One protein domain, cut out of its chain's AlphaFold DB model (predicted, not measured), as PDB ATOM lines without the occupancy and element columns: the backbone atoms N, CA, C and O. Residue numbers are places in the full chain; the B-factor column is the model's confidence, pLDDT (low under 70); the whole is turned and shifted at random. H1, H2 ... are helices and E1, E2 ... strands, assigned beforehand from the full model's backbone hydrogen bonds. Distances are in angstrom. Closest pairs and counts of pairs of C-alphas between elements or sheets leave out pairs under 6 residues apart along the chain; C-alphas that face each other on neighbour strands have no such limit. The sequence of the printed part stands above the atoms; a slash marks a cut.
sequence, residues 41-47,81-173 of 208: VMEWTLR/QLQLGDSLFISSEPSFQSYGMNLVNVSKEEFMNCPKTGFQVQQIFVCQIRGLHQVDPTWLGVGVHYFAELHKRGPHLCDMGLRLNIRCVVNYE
ATOM      1  N   VAL A  41     -42.854  14.976 -35.527       93.69
ATOM      2  CA  VAL A  41     -43.929  14.986 -34.529       93.69
ATOM      3  C   VAL A  41     -43.320  15.082 -33.139       93.69
ATOM      4  O   VAL A  41     -42.576  14.200 -32.720       93.69
ATOM      5  N   MET A  42     -43.682  16.134 -32.412       92.31
ATOM      6  CA  MET A  42     -43.319  16.330 -31.020       92.31
ATOM      7  C   MET A  42     -44.520  16.038 -30.124       92.31
ATOM      8  O   MET A  42     -45.541  16.727 -30.176       92.31
ATOM      9  N   GLU A  43     -44.400  15.024 -29.274       92.00
ATOM     10  CA  GLU A  43     -45.364  14.810 -28.196       92.00
ATOM     11  C   GLU A  43     -45.153  15.865 -27.106       92.00
ATOM     12  O   GLU A  43     -44.099  15.927 -26.478       92.00
ATOM     13  N   TRP A  44     -46.160  16.697 -26.858       92.31
ATOM     14  CA  TRP A  44     -46.114  17.719 -25.819       92.31
ATOM     15  C   TRP A  44     -46.425  17.093 -24.458       92.31
ATOM     16  O   TRP A  44     -47.543  17.182 -23.955       92.31
ATOM     17  N   THR A  45     -45.448  16.383 -23.900       89.44
ATOM     18  CA  THR A  45     -45.567  15.614 -22.656       89.44
ATOM     19  C   THR A  45     -44.245  15.598 -21.896       89.44
ATOM     20  O   THR A  45     -43.175  15.677 -22.489       89.44
ATOM     21  N   LEU A  46     -44.317  15.428 -20.575       87.31
ATOM     22  CA  LEU A  46     -43.150  15.195 -19.714       87.31
ATOM     23  C   LEU A  46     -42.887  13.707 -19.449       87.31
ATOM     24  O   LEU A  46     -42.094  13.355 -18.580       87.31
ATOM     25  N   ARG A  47     -43.584  12.808 -20.151       85.31
ATOM     26  CA  ARG A  47     -43.476  11.356 -19.932       85.31
ATOM     27  C   ARG A  47     -42.459  10.673 -20.837       85.31
ATOM     28  O   ARG A  47     -42.095   9.530 -20.573       85.31
ATOM     29  N   GLN A  81     -33.861  19.479 -33.456       92.06
ATOM     30  CA  GLN A  81     -33.232  20.144 -34.591       92.06
ATOM     31  C   GLN A  81     -34.021  19.857 -35.873       92.06
ATOM     32  O   GLN A  81     -34.313  18.703 -36.182       92.06
ATOM     33  N   LEU A  82     -34.334  20.908 -36.624       93.00
ATOM     34  CA  LEU A  82     -35.064  20.865 -37.891       93.00
ATOM     35  C   LEU A  82     -34.179  21.393 -39.025       93.00
ATOM     36  O   LEU A  82     -33.321  22.245 -38.790       93.00
ATOM     37  N   GLN A  83     -34.384  20.906 -40.248       92.12
ATOM     38  CA  GLN A  83     -33.875  21.553 -41.459       92.12
ATOM     39  C   GLN A  83     -34.882  22.604 -41.926       92.12
ATOM     40  O   GLN A  83     -36.087  22.461 -41.710       92.12
ATOM     41  N   LEU A  84     -34.401  23.666 -42.569       90.88
ATOM     42  CA  LEU A  84     -35.286  24.635 -43.205       90.88
ATOM     43  C   LEU A  84     -36.210  23.917 -44.205       90.88
ATOM     44  O   LEU A  84     -35.735  23.218 -45.095       90.88
ATOM     45  N   GLY A  85     -37.521  24.092 -44.039       90.56
ATOM     46  CA  GLY A  85     -38.552  23.414 -44.830       90.56
ATOM     47  C   GLY A  85     -39.191  22.203 -44.142       90.56
ATOM     48  O   GLY A  85     -40.284  21.803 -44.546       90.56
ATOM     49  N   ASP A  86     -38.577  21.641 -43.091       93.94
ATOM     50  CA  ASP A  86     -39.207  20.585 -42.289       93.94
ATOM     51  C   ASP A  86     -40.522  21.091 -41.669       93.94
ATOM     52  O   ASP A  86     -40.664  22.256 -41.291       93.94
ATOM     53  N   SER A  87     -41.494  20.189 -41.522       95.75
ATOM     54  CA  SER A  87     -42.784  20.498 -40.897       95.75
ATOM     55  C   SER A  87     -42.813  19.999 -39.460       95.75
ATOM     56  O   SER A  87     -42.626  18.809 -39.223       95.75
ATOM     57  N   LEU A  88     -43.105  20.874 -38.498       96.56
ATOM     58  CA  LEU A  88     -43.260  20.486 -37.097       96.56
ATOM     59  C   LEU A  88     -44.736  20.295 -36.745       96.56
ATOM     60  O   LEU A  88     -45.551  21.201 -36.914       96.56
ATOM     61  N   PHE A  89     -45.064  19.139 -36.184       96.00
ATOM     62  CA  PHE A  89     -46.369  18.830 -35.622       96.00
ATOM     63  C   PHE A  89     -46.256  18.669 -34.114       96.00
ATOM     64  O   PHE A  89     -45.349  18.005 -33.619       96.00
ATOM     65  N   ILE A  90     -47.205  19.229 -33.377       94.62
ATOM     66  CA  ILE A  90     -47.286  19.111 -31.925       94.62
ATOM     67  C   ILE A  90     -48.507  18.269 -31.576       94.62
ATOM     68  O   ILE A  90     -49.629  18.582 -31.980       94.62
ATOM     69  N   SER A  91     -48.276  17.189 -30.834       92.81
ATOM     70  CA  SER A  91     -49.306  16.276 -30.347       92.81
ATOM     71  C   SER A  91     -49.559  16.525 -28.863       92.81
ATOM     72  O   SER A  91     -48.677  16.318 -28.035       92.81
ATOM     73  N   SER A  92     -50.758  16.988 -28.519       89.56
ATOM     74  CA  SER A  92     -51.156  17.246 -27.132       89.56
ATOM     75  C   SER A  92     -51.336  15.943 -26.342       89.56
ATOM     76  O   SER A  92     -51.976  15.001 -26.820       89.56
ATOM     77  N   GLU A  93     -50.820  15.897 -25.109       87.00
ATOM     78  CA  GLU A  93     -51.030  14.758 -24.214       87.00
ATOM     79  C   GLU A  93     -52.530  14.586 -23.878       87.00
ATOM     80  O   GLU A  93     -53.192  15.554 -23.495       87.00
ATOM     81  N   PRO A  94     -53.091  13.360 -23.931       85.00
ATOM     82  CA  PRO A  94     -54.503  13.124 -23.612       85.00
ATOM     83  C   PRO A  94     -54.935  13.608 -22.220       85.00
ATOM     84  O   PRO A  94     -56.099  13.949 -22.017       85.00
ATOM     85  N   SER A  95     -54.010  13.675 -21.258       81.75
ATOM     86  CA  SER A  95     -54.280  14.187 -19.910       81.75
ATOM     87  C   SER A  95     -54.626  15.684 -19.889       81.75
ATOM     88  O   SER A  95     -55.252  16.150 -18.936       81.75
ATOM     89  N   PHE A  96     -54.298  16.429 -20.950       81.75
ATOM     90  CA  PHE A  96     -54.576  17.862 -21.086       81.75
ATOM     91  C   PHE A  96     -55.937  18.157 -21.722       81.75
ATOM     92  O   PHE A  96     -56.305  19.318 -21.873       81.75
ATOM     93  N   GLN A  97     -56.732  17.138 -22.069       75.81
ATOM     94  CA  GLN A  97     -58.025  17.333 -22.738       75.81
ATOM     95  C   GLN A  97     -58.979  18.269 -21.973       75.81
ATOM     96  O   GLN A  97     -59.728  19.025 -22.601       75.81
ATOM     97  N   SER A  98     -58.946  18.255 -20.637       78.44
ATOM     98  CA  SER A  98     -59.870  19.022 -19.793       78.44
ATOM     99  C   SER A  98     -59.582  20.528 -19.751       78.44
ATOM    100  O   SER A  98     -60.527  21.310 -19.664       78.44
ATOM    101  N   TYR A  99     -58.320  20.954 -19.856       79.00
ATOM    102  CA  TYR A  99     -57.927  22.373 -19.789       79.00
ATOM    103  C   TYR A  99     -57.264  22.912 -21.065       79.00
ATOM    104  O   TYR A  99     -57.125  24.130 -21.203       79.00
ATOM    105  N   GLY A 100     -56.951  22.034 -22.020       82.06
ATOM    106  CA  GLY A 100     -56.342  22.377 -23.300       82.06
ATOM    107  C   GLY A 100     -54.889  22.826 -23.166       82.06
ATOM    108  O   GLY A 100     -54.352  22.971 -22.072       82.06
ATOM    109  N   MET A 101     -54.254  23.064 -24.308       87.50
ATOM    110  CA  MET A 101     -52.841  23.419 -24.379       87.50
ATOM    111  C   MET A 101     -52.676  24.758 -25.097       87.50
ATOM    112  O   MET A 101     -53.257  24.959 -26.165       87.50
ATOM    113  N   ASN A 102     -51.920  25.686 -24.505       89.62
ATOM    114  CA  ASN A 102     -51.672  27.015 -25.070       89.62
ATOM    115  C   ASN A 102     -50.177  27.174 -25.290       89.62
ATOM    116  O   ASN A 102     -49.429  27.220 -24.321       89.62
ATOM    117  N   LEU A 103     -49.750  27.257 -26.546       92.06
ATOM    118  CA  LEU A 103     -48.340  27.414 -26.883       92.06
ATOM    119  C   LEU A 103     -48.061  28.818 -27.383       92.06
ATOM    120  O   LEU A 103     -48.836  29.392 -28.157       92.06
ATOM    121  N   VAL A 104     -46.930  29.343 -26.944       93.81
ATOM    122  CA  VAL A 104     -46.474  30.685 -27.268       93.81
ATOM    123  C   VAL A 104     -45.011  30.665 -27.670       93.81
ATOM    124  O   VAL A 104     -44.224  29.905 -27.106       93.81
ATOM    125  N   ASN A 105     -44.666  31.507 -28.638       94.19
ATOM    126  CA  ASN A 105     -43.285  31.834 -28.948       94.19
ATOM    127  C   ASN A 105     -42.784  32.852 -27.921       94.19
ATOM    128  O   ASN A 105     -43.476  33.832 -27.631       94.19
ATOM    129  N   VAL A 106     -41.609  32.604 -27.355       93.00
ATOM    130  CA  VAL A 106     -41.063  33.389 -26.246       93.00
ATOM    131  C   VAL A 106     -39.594  33.721 -26.472       93.00
ATOM    132  O   VAL A 106     -38.884  33.063 -27.231       93.00
ATOM    133  N   SER A 107     -39.113  34.752 -25.786       92.00
ATOM    134  CA  SER A 107     -37.678  35.008 -25.698       92.00
ATOM    135  C   SER A 107     -36.965  33.922 -24.883       92.00
ATOM    136  O   SER A 107     -37.580  33.173 -24.121       92.00
ATOM    137  N   LYS A 108     -35.631  33.864 -24.980       89.88
ATOM    138  CA  LYS A 108     -34.821  32.976 -24.133       89.88
ATOM    139  C   LYS A 108     -35.054  33.232 -22.639       89.88
ATOM    140  O   LYS A 108     -35.083  32.286 -21.867       89.88
ATOM    141  N   GLU A 109     -35.211  34.484 -22.222       87.81
ATOM    142  CA  GLU A 109     -35.439  34.829 -20.814       87.81
ATOM    143  C   GLU A 109     -36.800  34.323 -20.319       87.81
ATOM    144  O   GLU A 109     -36.887  33.671 -19.278       87.81
ATOM    145  N   GLU A 110     -37.857  34.546 -21.098       89.38
ATOM    146  CA  GLU A 110     -39.202  34.043 -20.800       89.38
ATOM    147  C   GLU A 110     -39.286  32.519 -20.880       89.38
ATOM    148  O   GLU A 110     -40.041  31.905 -20.136       89.38
ATOM    149  N   PHE A 111     -38.491  31.881 -21.736       89.81
ATOM    150  CA  PHE A 111     -38.369  30.429 -21.750       89.81
ATOM    151  C   PHE A 111     -37.815  29.896 -20.423       89.81
ATOM    152  O   PHE A 111     -38.284  28.872 -19.928       89.81
ATOM    153  N   MET A 112     -36.833  30.586 -19.832       85.75
ATOM    154  CA  MET A 112     -36.201  30.185 -18.568       85.75
ATOM    155  C   MET A 112     -37.119  30.436 -17.370       85.75
ATOM    156  O   MET A 112     -37.210  29.577 -16.493       85.75
ATOM    157  N   ASN A 113     -37.823  31.572 -17.373       87.31
ATOM    158  CA  ASN A 113     -38.636  32.059 -16.252       87.31
ATOM    159  C   ASN A 113     -40.145  31.801 -16.388       87.31
ATOM    160  O   ASN A 113     -40.904  32.187 -15.501       87.31
ATOM    161  N   CYS A 114     -40.559  31.170 -17.487       89.44
ATOM    162  CA  CYS A 114     -41.937  30.988 -17.929       89.44
ATOM    163  C   CYS A 114     -42.703  32.297 -18.235       89.44
ATOM    164  O   CYS A 114     -42.586  33.302 -17.527       89.44
ATOM    165  N   PRO A 115     -43.510  32.324 -19.314       89.38
ATOM    166  CA  PRO A 115     -44.222  33.529 -19.721       89.38
ATOM    167  C   PRO A 115     -45.352  33.869 -18.742       89.38
ATOM    168  O   PRO A 115     -46.124  33.005 -18.321       89.38
ATOM    169  N   LYS A 116     -45.500  35.158 -18.417       84.31
ATOM    170  CA  LYS A 116     -46.582  35.661 -17.557       84.31
ATOM    171  C   LYS A 116     -47.794  36.082 -18.387       84.31
ATOM    172  O   LYS A 116     -47.665  36.700 -19.444       84.31
ATOM    173  N   THR A 117     -48.992  35.798 -17.884       72.62
ATOM    174  CA  THR A 117     -50.255  36.200 -18.514       72.62
ATOM    175  C   THR A 117     -50.366  37.733 -18.531       72.62
ATOM    176  O   THR A 117     -50.385  38.354 -17.472       72.62
ATOM    177  N   GLY A 118     -50.432  38.354 -19.717       64.31
ATOM    178  CA  GLY A 118     -50.653  39.806 -19.864       64.31
ATOM    179  C   GLY A 118     -49.677  40.556 -20.777       64.31
ATOM    180  O   GLY A 118     -49.948  41.704 -21.117       64.31
ATOM    181  N   PHE A 119     -48.581  39.931 -21.215       57.72
ATOM    182  CA  PHE A 119     -47.727  40.491 -22.272       57.72
ATOM    183  C   PHE A 119     -48.369  40.310 -23.660       57.72
ATOM    184  O   PHE A 119     -49.309  39.528 -23.810       57.72
ATOM    185  N   GLN A 120     -47.896  41.030 -24.686       63.72
ATOM    186  CA  GLN A 120     -48.230  40.752 -26.095       63.72
ATOM    187  C   GLN A 120     -47.644  39.391 -26.486       63.72
ATOM    188  O   GLN A 120     -46.607  39.296 -27.135       63.72
ATOM    189  N   VAL A 121     -48.277  38.320 -26.015       70.06
ATOM    190  CA  VAL A 121     -47.741  36.980 -26.183       70.06
ATOM    191  C   VAL A 121     -48.080  36.487 -27.585       70.06
ATOM    192  O   VAL A 121     -49.252  36.409 -27.962       70.06
ATOM    193  N   GLN A 122     -47.046  36.154 -28.356       85.56
ATOM    194  CA  GLN A 122     -47.173  35.603 -29.701       85.56
ATOM    195  C   GLN A 122     -47.661  34.155 -29.612       85.56
ATOM    196  O   GLN A 122     -46.884  33.219 -29.419       85.56
ATOM    197  N   GLN A 123     -48.978  33.973 -29.685       89.50
ATOM    198  CA  GLN A 123     -49.593  32.650 -29.684       89.50
ATOM    199  C   GLN A 123     -49.282  31.919 -30.986       89.50
ATOM    200  O   GLN A 123     -49.564  32.420 -32.071       89.50
ATOM    201  N   ILE A 124     -48.753  30.705 -30.857       92.06
ATOM    202  CA  ILE A 124     -48.475  29.824 -31.999       92.06
ATOM    203  C   ILE A 124     -49.788  29.297 -32.574       92.06
ATOM    204  O   ILE A 124     -49.942  29.153 -33.783       92.06
ATOM    205  N   PHE A 125     -50.757  29.055 -31.691       90.25
ATOM    206  CA  PHE A 125     -52.103  28.636 -32.045       90.25
ATOM    207  C   PHE A 125     -53.126  29.618 -31.482       90.25
ATOM    208  O   PHE A 125     -53.108  29.939 -30.294       90.25
ATOM    209  N   VAL A 126     -54.056  30.051 -32.335       84.56
ATOM    210  CA  VAL A 126     -55.124  31.001 -31.977       84.56
ATOM    211  C   VAL A 126     -56.059  30.433 -30.901       84.56
ATOM    212  O   VAL A 126     -56.619  31.167 -30.088       84.56
ATOM    213  N   CYS A 127     -56.231  29.111 -30.869       81.62
ATOM    214  CA  CYS A 127     -57.084  28.413 -29.916       81.62
ATOM    215  C   CYS A 127     -56.300  27.383 -29.096       81.62
ATOM    216  O   CYS A 127     -55.184  26.994 -29.436       81.62
ATOM    217  N   GLN A 128     -56.908  26.935 -27.995       84.19
ATOM    218  CA  GLN A 128     -56.395  25.798 -27.237       84.19
ATOM    219  C   GLN A 128     -56.418  24.549 -28.113       84.19
ATOM    220  O   GLN A 128     -57.488  24.127 -28.555       84.19
ATOM    221  N   ILE A 129     -55.250  23.952 -28.333       86.12
ATOM    222  CA  ILE A 129     -55.126  22.795 -29.219       86.12
ATOM    223  C   ILE A 129     -55.314  21.472 -28.476       86.12
ATOM    224  O   ILE A 129     -55.048  21.367 -27.273       86.12
ATOM    225  N   ARG A 130     -55.801  20.463 -29.207       87.88
ATOM    226  CA  ARG A 130     -56.037  19.089 -28.742       87.88
ATOM    227  C   ARG A 130     -55.691  18.121 -29.868       87.88
ATOM    228  O   ARG A 130     -56.130  18.315 -30.993       87.88
ATOM    229  N   GLY A 131     -54.986  17.037 -29.563       88.94
ATOM    230  CA  GLY A 131     -54.505  16.122 -30.600       88.94
ATOM    231  C   GLY A 131     -53.325  16.713 -31.373       88.94
ATOM    232  O   GLY A 131     -52.485  17.380 -30.771       88.94
ATOM    233  N   LEU A 132     -53.249  16.436 -32.676       93.12
ATOM    234  CA  LEU A 132     -52.100  16.740 -33.529       93.12
ATOM    235  C   LEU A 132     -52.335  18.008 -34.357       93.12
ATOM    236  O   LEU A 132     -53.298  18.078 -35.118       93.12
ATOM    237  N   HIS A 133     -51.431  18.980 -34.252       94.44
ATOM    238  CA  HIS A 133     -51.505  20.238 -34.996       94.44
ATOM    239  C   HIS A 133     -50.160  20.605 -35.609       94.44
ATOM    240  O   HIS A 133     -49.130  20.492 -34.950       94.44
ATOM    241  N   GLN A 134     -50.172  21.079 -36.853       95.75
ATOM    242  CA  GLN A 134     -48.979  21.603 -37.512       95.75
ATOM    243  C   GLN A 134     -48.693  23.028 -37.035       95.75
ATOM    244  O   GLN A 134     -49.593  23.864 -37.009       95.75
ATOM    245  N   VAL A 135     -47.444  23.299 -36.673       96.12
ATOM    246  CA  VAL A 135     -46.947  24.649 -36.398       96.12
ATOM    247  C   VAL A 135     -46.796  25.388 -37.723       96.12
ATOM    248  O   VAL A 135     -46.246  24.835 -38.674       96.12
ATOM    249  N   ASP A 136     -47.272  26.633 -37.781       95.06
ATOM    250  CA  ASP A 136     -47.073  27.483 -38.954       95.06
ATOM    251  C   ASP A 136     -45.559  27.628 -39.237       95.06
ATOM    252  O   ASP A 136     -44.815  28.044 -38.340       95.06
ATOM    253  N   PRO A 137     -45.079  27.293 -40.452       93.94
ATOM    254  CA  PRO A 137     -43.665  27.389 -40.812       93.94
ATOM    255  C   PRO A 137     -43.050  28.779 -40.618       93.94
ATOM    256  O   PRO A 137     -41.835  28.885 -40.462       93.94
ATOM    257  N   THR A 138     -43.854  29.846 -40.586       93.38
ATOM    258  CA  THR A 138     -43.377  31.211 -40.302       93.38
ATOM    259  C   THR A 138     -42.751  31.347 -38.908       93.38
ATOM    260  O   THR A 138     -41.888  32.202 -38.714       93.38
ATOM    261  N   TRP A 139     -43.094  30.463 -37.962       94.56
ATOM    262  CA  TRP A 139     -42.451  30.368 -36.644       94.56
ATOM    263  C   TRP A 139     -41.121  29.603 -36.646       94.56
ATOM    264  O   TRP A 139     -40.445  29.558 -35.621       94.56
ATOM    265  N   LEU A 140     -40.746  28.969 -37.760       93.62
ATOM    266  CA  LEU A 140     -39.629  28.023 -37.860       93.62
ATOM    267  C   LEU A 140     -38.563  28.499 -38.859       93.62
ATOM    268  O   LEU A 140     -38.037  27.715 -39.646       93.62
ATOM    269  N   GLY A 141     -38.234  29.794 -38.835       92.12
ATOM    270  CA  GLY A 141     -37.132  30.351 -39.631       92.12
ATOM    271  C   GLY A 141     -35.755  29.824 -39.200       92.12
ATOM    272  O   GLY A 141     -35.629  29.155 -38.179       92.12
ATOM    273  N   VAL A 142     -34.689  30.149 -39.932       92.62
ATOM    274  CA  VAL A 142     -33.322  29.743 -39.548       92.62
ATOM    275  C   VAL A 142     -32.951  30.343 -38.185       92.62
ATOM    276  O   VAL A 142     -33.086  31.547 -37.980       92.62
ATOM    277  N   GLY A 143     -32.457  29.517 -37.258       92.81
ATOM    278  CA  GLY A 143     -32.042  29.960 -35.926       92.81
ATOM    279  C   GLY A 143     -32.577  29.095 -34.787       92.81
ATOM    280  O   GLY A 143     -32.853  27.910 -34.961       92.81
ATOM    281  N   VAL A 144     -32.663  29.688 -33.595       93.62
ATOM    282  CA  VAL A 144     -33.171  29.031 -32.384       93.62
ATOM    283  C   VAL A 144     -34.480  29.690 -31.970       93.62
ATOM    284  O   VAL A 144     -34.535  30.912 -31.850       93.62
ATOM    285  N   HIS A 145     -35.490  28.868 -31.712       95.25
ATOM    286  CA  HIS A 145     -36.830  29.279 -31.307       95.25
ATOM    287  C   HIS A 145     -37.215  28.598 -30.006       95.25
ATOM    288  O   HIS A 145     -36.822  27.458 -29.736       95.25
ATOM    289  N   TYR A 146     -38.003  29.300 -29.203       94.56
ATOM    290  CA  TYR A 146     -38.388  28.848 -27.878       94.56
ATOM    291  C   TYR A 146     -39.896  28.862 -27.759       94.56
ATOM    292  O   TYR A 146     -40.526  29.917 -27.815       94.56
ATOM    293  N   PHE A 147     -40.472  27.680 -27.572       95.56
ATOM    294  CA  PHE A 147     -41.897  27.533 -27.325       95.56
ATOM    295  C   PHE A 147     -42.118  27.176 -25.861       95.56
ATOM    296  O   PHE A 147     -41.420  26.328 -25.305       95.56
ATOM    297  N   ALA A 148     -43.107  27.797 -25.237       94.06
ATOM    298  CA  ALA A 148     -43.479  27.521 -23.856       94.06
ATOM    299  C   ALA A 148     -44.994  27.381 -23.721       94.06
ATOM    300  O   ALA A 148     -45.762  27.919 -24.525       94.06
ATOM    301  N   GLU A 149     -45.425  26.650 -22.696       92.75
ATOM    302  CA  GLU A 149     -46.828  26.655 -22.299       92.75
ATOM    303  C   GLU A 149     -47.187  28.003 -21.653       92.75
ATOM    304  O   GLU A 149     -46.485  28.491 -20.766       92.75
ATOM    305  N   LEU A 150     -48.274  28.621 -22.120       90.88
ATOM    306  CA  LEU A 150     -48.851  29.808 -21.502       90.88
ATOM    307  C   LEU A 150     -49.989  29.403 -20.573       90.88
ATOM    308  O   LEU A 150     -51.103  29.113 -21.025       90.88
ATOM    309  N   HIS A 151     -49.739  29.536 -19.277       88.62
ATOM    310  CA  HIS A 151     -50.735  29.247 -18.267       88.62
ATOM    311  C   HIS A 151     -52.002  30.108 -18.453       88.62
ATOM    312  O   HIS A 151     -51.982  31.339 -18.341       88.62
ATOM    313  N   LYS A 152     -53.129  29.435 -18.724       84.94
ATOM    314  CA  LYS A 152     -54.481  30.030 -18.722       84.94
ATOM    315  C   LYS A 152     -55.400  29.407 -17.674       84.94
ATOM    316  O   LYS A 152     -56.239  30.102 -17.107       84.94
ATOM    317  N   ARG A 153     -55.311  28.086 -17.487       82.56
ATOM    318  CA  ARG A 153     -56.122  27.284 -16.559       82.56
ATOM    319  C   ARG A 153     -55.345  26.032 -16.161       82.56
ATOM    320  O   ARG A 153     -54.568  25.527 -16.961       82.56
ATOM    321  N   GLY A 154     -55.643  25.486 -14.984       82.94
ATOM    322  CA  GLY A 154     -55.066  24.220 -14.529       82.94
ATOM    323  C   GLY A 154     -53.695  24.398 -13.865       82.94
ATOM    324  O   GLY A 154     -53.485  25.408 -13.202       82.94
ATOM    325  N   PRO A 155     -52.787  23.417 -13.952       84.94
ATOM    326  CA  PRO A 155     -51.431  23.550 -13.421       84.94
ATOM    327  C   PRO A 155     -50.566  24.518 -14.250       84.94
ATOM    328  O   PRO A 155     -50.835  24.774 -15.423       84.94
ATOM    329  N   HIS A 156     -49.496  25.042 -13.645       87.81
ATOM    330  CA  HIS A 156     -48.462  25.808 -14.347       87.81
ATOM    331  C   HIS A 156     -47.510  24.847 -15.065       87.81
ATOM    332  O   HIS A 156     -46.509  24.402 -14.508       87.81
ATOM    333  N   LEU A 157     -47.862  24.459 -16.289       89.12
ATOM    334  CA  LEU A 157     -47.159  23.398 -17.009       89.12
ATOM    335  C   LEU A 157     -45.757  23.808 -17.474       89.12
ATOM    336  O   LEU A 157     -44.863  22.963 -17.510       89.12
ATOM    337  N   CYS A 158     -45.542  25.088 -17.789       90.69
ATOM    338  CA  CYS A 158     -44.207  25.583 -18.116       90.69
ATOM    339  C   CYS A 158     -43.226  25.402 -16.943       90.69
ATOM    340  O   CYS A 158     -42.132  24.878 -17.153       90.69
ATOM    341  N   ASP A 159     -43.646  25.718 -15.710       88.88
ATOM    342  CA  ASP A 159     -42.820  25.547 -14.501       88.88
ATOM    343  C   ASP A 159     -42.513  24.069 -14.211       88.88
ATOM    344  O   ASP A 159     -41.540  23.748 -13.531       88.88
ATOM    345  N   MET A 160     -43.327  23.157 -14.750       87.81
ATOM    346  CA  MET A 160     -43.098  21.711 -14.696       87.81
ATOM    347  C   MET A 160     -42.176  21.208 -15.814       87.81
ATOM    348  O   MET A 160     -41.803  20.040 -15.792       87.81
ATOM    349  N   GLY A 161     -41.801  22.062 -16.771       89.38
ATOM    350  CA  GLY A 161     -40.876  21.736 -17.855       89.38
ATOM    351  C   GLY A 161     -41.498  21.594 -19.242       89.38
ATOM    352  O   GLY A 161     -40.792  21.200 -20.173       89.38
ATOM    353  N   LEU A 162     -42.794  21.893 -19.427       91.75
ATOM    354  CA  LEU A 162     -43.419  21.905 -20.759       91.75
ATOM    355  C   LEU A 162     -43.020  23.154 -21.547       91.75
ATOM    356  O   LEU A 162     -43.773  24.120 -21.704       91.75
ATOM    357  N   ARG A 163     -41.794  23.095 -22.045       93.06
ATOM    358  CA  ARG A 163     -41.144  24.086 -22.884       93.06
ATOM    359  C   ARG A 163     -40.221  23.357 -23.854       93.06
ATOM    360  O   ARG A 163     -39.640  22.335 -23.498       93.06
ATOM    361  N   LEU A 164     -40.119  23.854 -25.080       93.50
ATOM    362  CA  LEU A 164     -39.388  23.228 -26.178       93.50
ATOM    363  C   LEU A 164     -38.402  24.215 -26.808       93.50
ATOM    364  O   LEU A 164     -38.773  25.324 -27.194       93.50
ATOM    365  N   ASN A 165     -37.150  23.780 -26.931       93.19
ATOM    366  CA  ASN A 165     -36.103  24.462 -27.685       93.19
ATOM    367  C   ASN A 165     -36.014  23.839 -29.082       93.19
ATOM    368  O   ASN A 165     -35.810  22.629 -29.215       93.19
ATOM    369  N   ILE A 166     -36.168  24.666 -30.109       93.88
ATOM    370  CA  ILE A 166     -36.125  24.251 -31.507       93.88
ATOM    371  C   ILE A 166     -34.947  24.943 -32.171       93.88
ATOM    372  O   ILE A 166     -34.846  26.167 -32.147       93.88
ATOM    373  N   ARG A 167     -34.087  24.176 -32.834       93.25
ATOM    374  CA  ARG A 167     -33.015  24.715 -33.669       93.25
ATOM    375  C   ARG A 167     -33.284  24.393 -35.131       93.25
ATOM    376  O   ARG A 167     -33.158  23.244 -35.536       93.25
ATOM    377  N   CYS A 168     -33.607  25.398 -35.930       93.38
ATOM    378  CA  CYS A 168     -33.724  25.258 -37.375       93.38
ATOM    379  C   CYS A 168     -32.388  25.612 -38.042       93.38
ATOM    380  O   CYS A 168     -31.845  26.703 -37.843       93.38
ATOM    381  N   VAL A 169     -31.842  24.678 -38.815       91.62
ATOM    382  CA  VAL A 169     -30.568  24.821 -39.523       91.62
ATOM    383  C   VAL A 169     -30.783  24.804 -41.033       91.62
ATOM    384  O   VAL A 169     -31.712  24.183 -41.542       91.62
ATOM    385  N   VAL A 170     -29.888  25.468 -41.756       87.19
ATOM    386  CA  VAL A 170     -29.841  25.461 -43.220       87.19
ATOM    387  C   VAL A 170     -28.455  25.019 -43.674       87.19
ATOM    388  O   VAL A 170     -27.463  25.300 -42.995       87.19
ATOM    389  N   ASN A 171     -28.393  24.311 -44.799       82.62
ATOM    390  CA  ASN A 171     -27.131  24.007 -45.449       82.62
ATOM    391  C   ASN A 171     -26.709  25.217 -46.288       82.62
ATOM    392  O   ASN A 171     -27.298  25.490 -47.330       82.62
ATOM    393  N   TYR A 172     -25.715  25.966 -45.814       71.81
ATOM    394  CA  TYR A 172     -25.219  27.136 -46.539       71.81
ATOM    395  C   TYR A 172     -24.419  26.761 -47.790       71.81
ATOM    396  O   TYR A 172     -24.424  27.536 -48.740       71.81
ATOM    397  N   GLU A 173     -23.772  25.592 -47.826       69.25
ATOM    398  CA  GLU A 173     -22.992  25.158 -48.993       69.25
ATOM    399  C   GLU A 173     -23.910  24.903 -50.189       69.25
ATOM    400  O   GLU A 173     -23.716  25.504 -51.245       69.25
TER     401      GLU A 173
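This is residues 41 to 47 and 81 to 173 of the 208 residues of an uncharacterized protein of Callipepla squamata (UniProt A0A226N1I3). A strongly twisted sheet of four strands, built round the long hairpin E6 and E7, has the short helix H1 over one face, while a second, smaller sheet of three strands, E1, E3 and E5, lies to the side away from H1. Long links without named elements fill much of the rest, and the residues after E7 run on to one end of the longest axis. The printed part has 100 residues, with one named helix and seven named strands in the order E1 E2 E3 E4 H1 E5 E6 E7. The sheets run E2 E7 E6 E4 and E1 E3 E5, both mixed; the class is mostly strand, though under half of the residues, 40, are in named elements. The whole is compact, with a radius of gyration of the C-alphas of 13.4 A, yet elongated, spanning 47 by 27 by 25 A.

Begin at the hairpin of E6, residues 143 to 149, and E7, residues 163 to 169, antiparallel at 162 degrees, where N 145 and O 166 are 2.8 A apart. Beside E6 find the edge strand E4, residues 103 to 106, antiparallel at 133 degrees, with N 106 and O 146 2.9 A apart. Beside E7 find the other edge strand, E2, residues 81 to 83, parallel at 36 degrees, with N 82 and O 167 2.8 A apart. From edge to edge the strands' lines turn by 87 degrees. H1, residues 108 to 113, is on this sheet at a height over the sheet of 8.7 A, over E6 and along the strands, at 19 degrees to E6 on the local plane; their closest C-alphas, of Phe 111 and Ala 148, are 6.2 A apart. In H1 every O i to N i+4 pair is within hydrogen-bond range. In the smaller sheet, E3, residues 87 to 92, is parallel to E1, residues 41 to 44, with N 42 and O 89 2.8 A apart, and antiparallel to E5, residues 132 to 134, with N 90 and O 133 2.8 A apart. E3 is apart from E6, from E7 and from H1.

Find C-alpha 41, where E1 begins, at (-43.929, 14.986, -34.529). E3 is 16.4 A long. E6 runs 20.4 A from C-alpha 143 at (-32.042, 29.960, -35.926), and E7 runs 19.7 A to C-alpha 169 at (-30.568, 24.821, -39.523).

The C-alphas farthest apart, of Ser 98 and Glu 173, are 47.4 A apart. Residues 48 to 80 are not printed; C-alphas 47 and 81 are 19.9 A apart across the cut. The links H1 to E5 and E6 to E7 are long. In the first of these, residues 122 to 123 pair antiparallel with residues 104 to 105 of E4. The model's pLDDT is under 70 at residues 118 to 120 and residue 173.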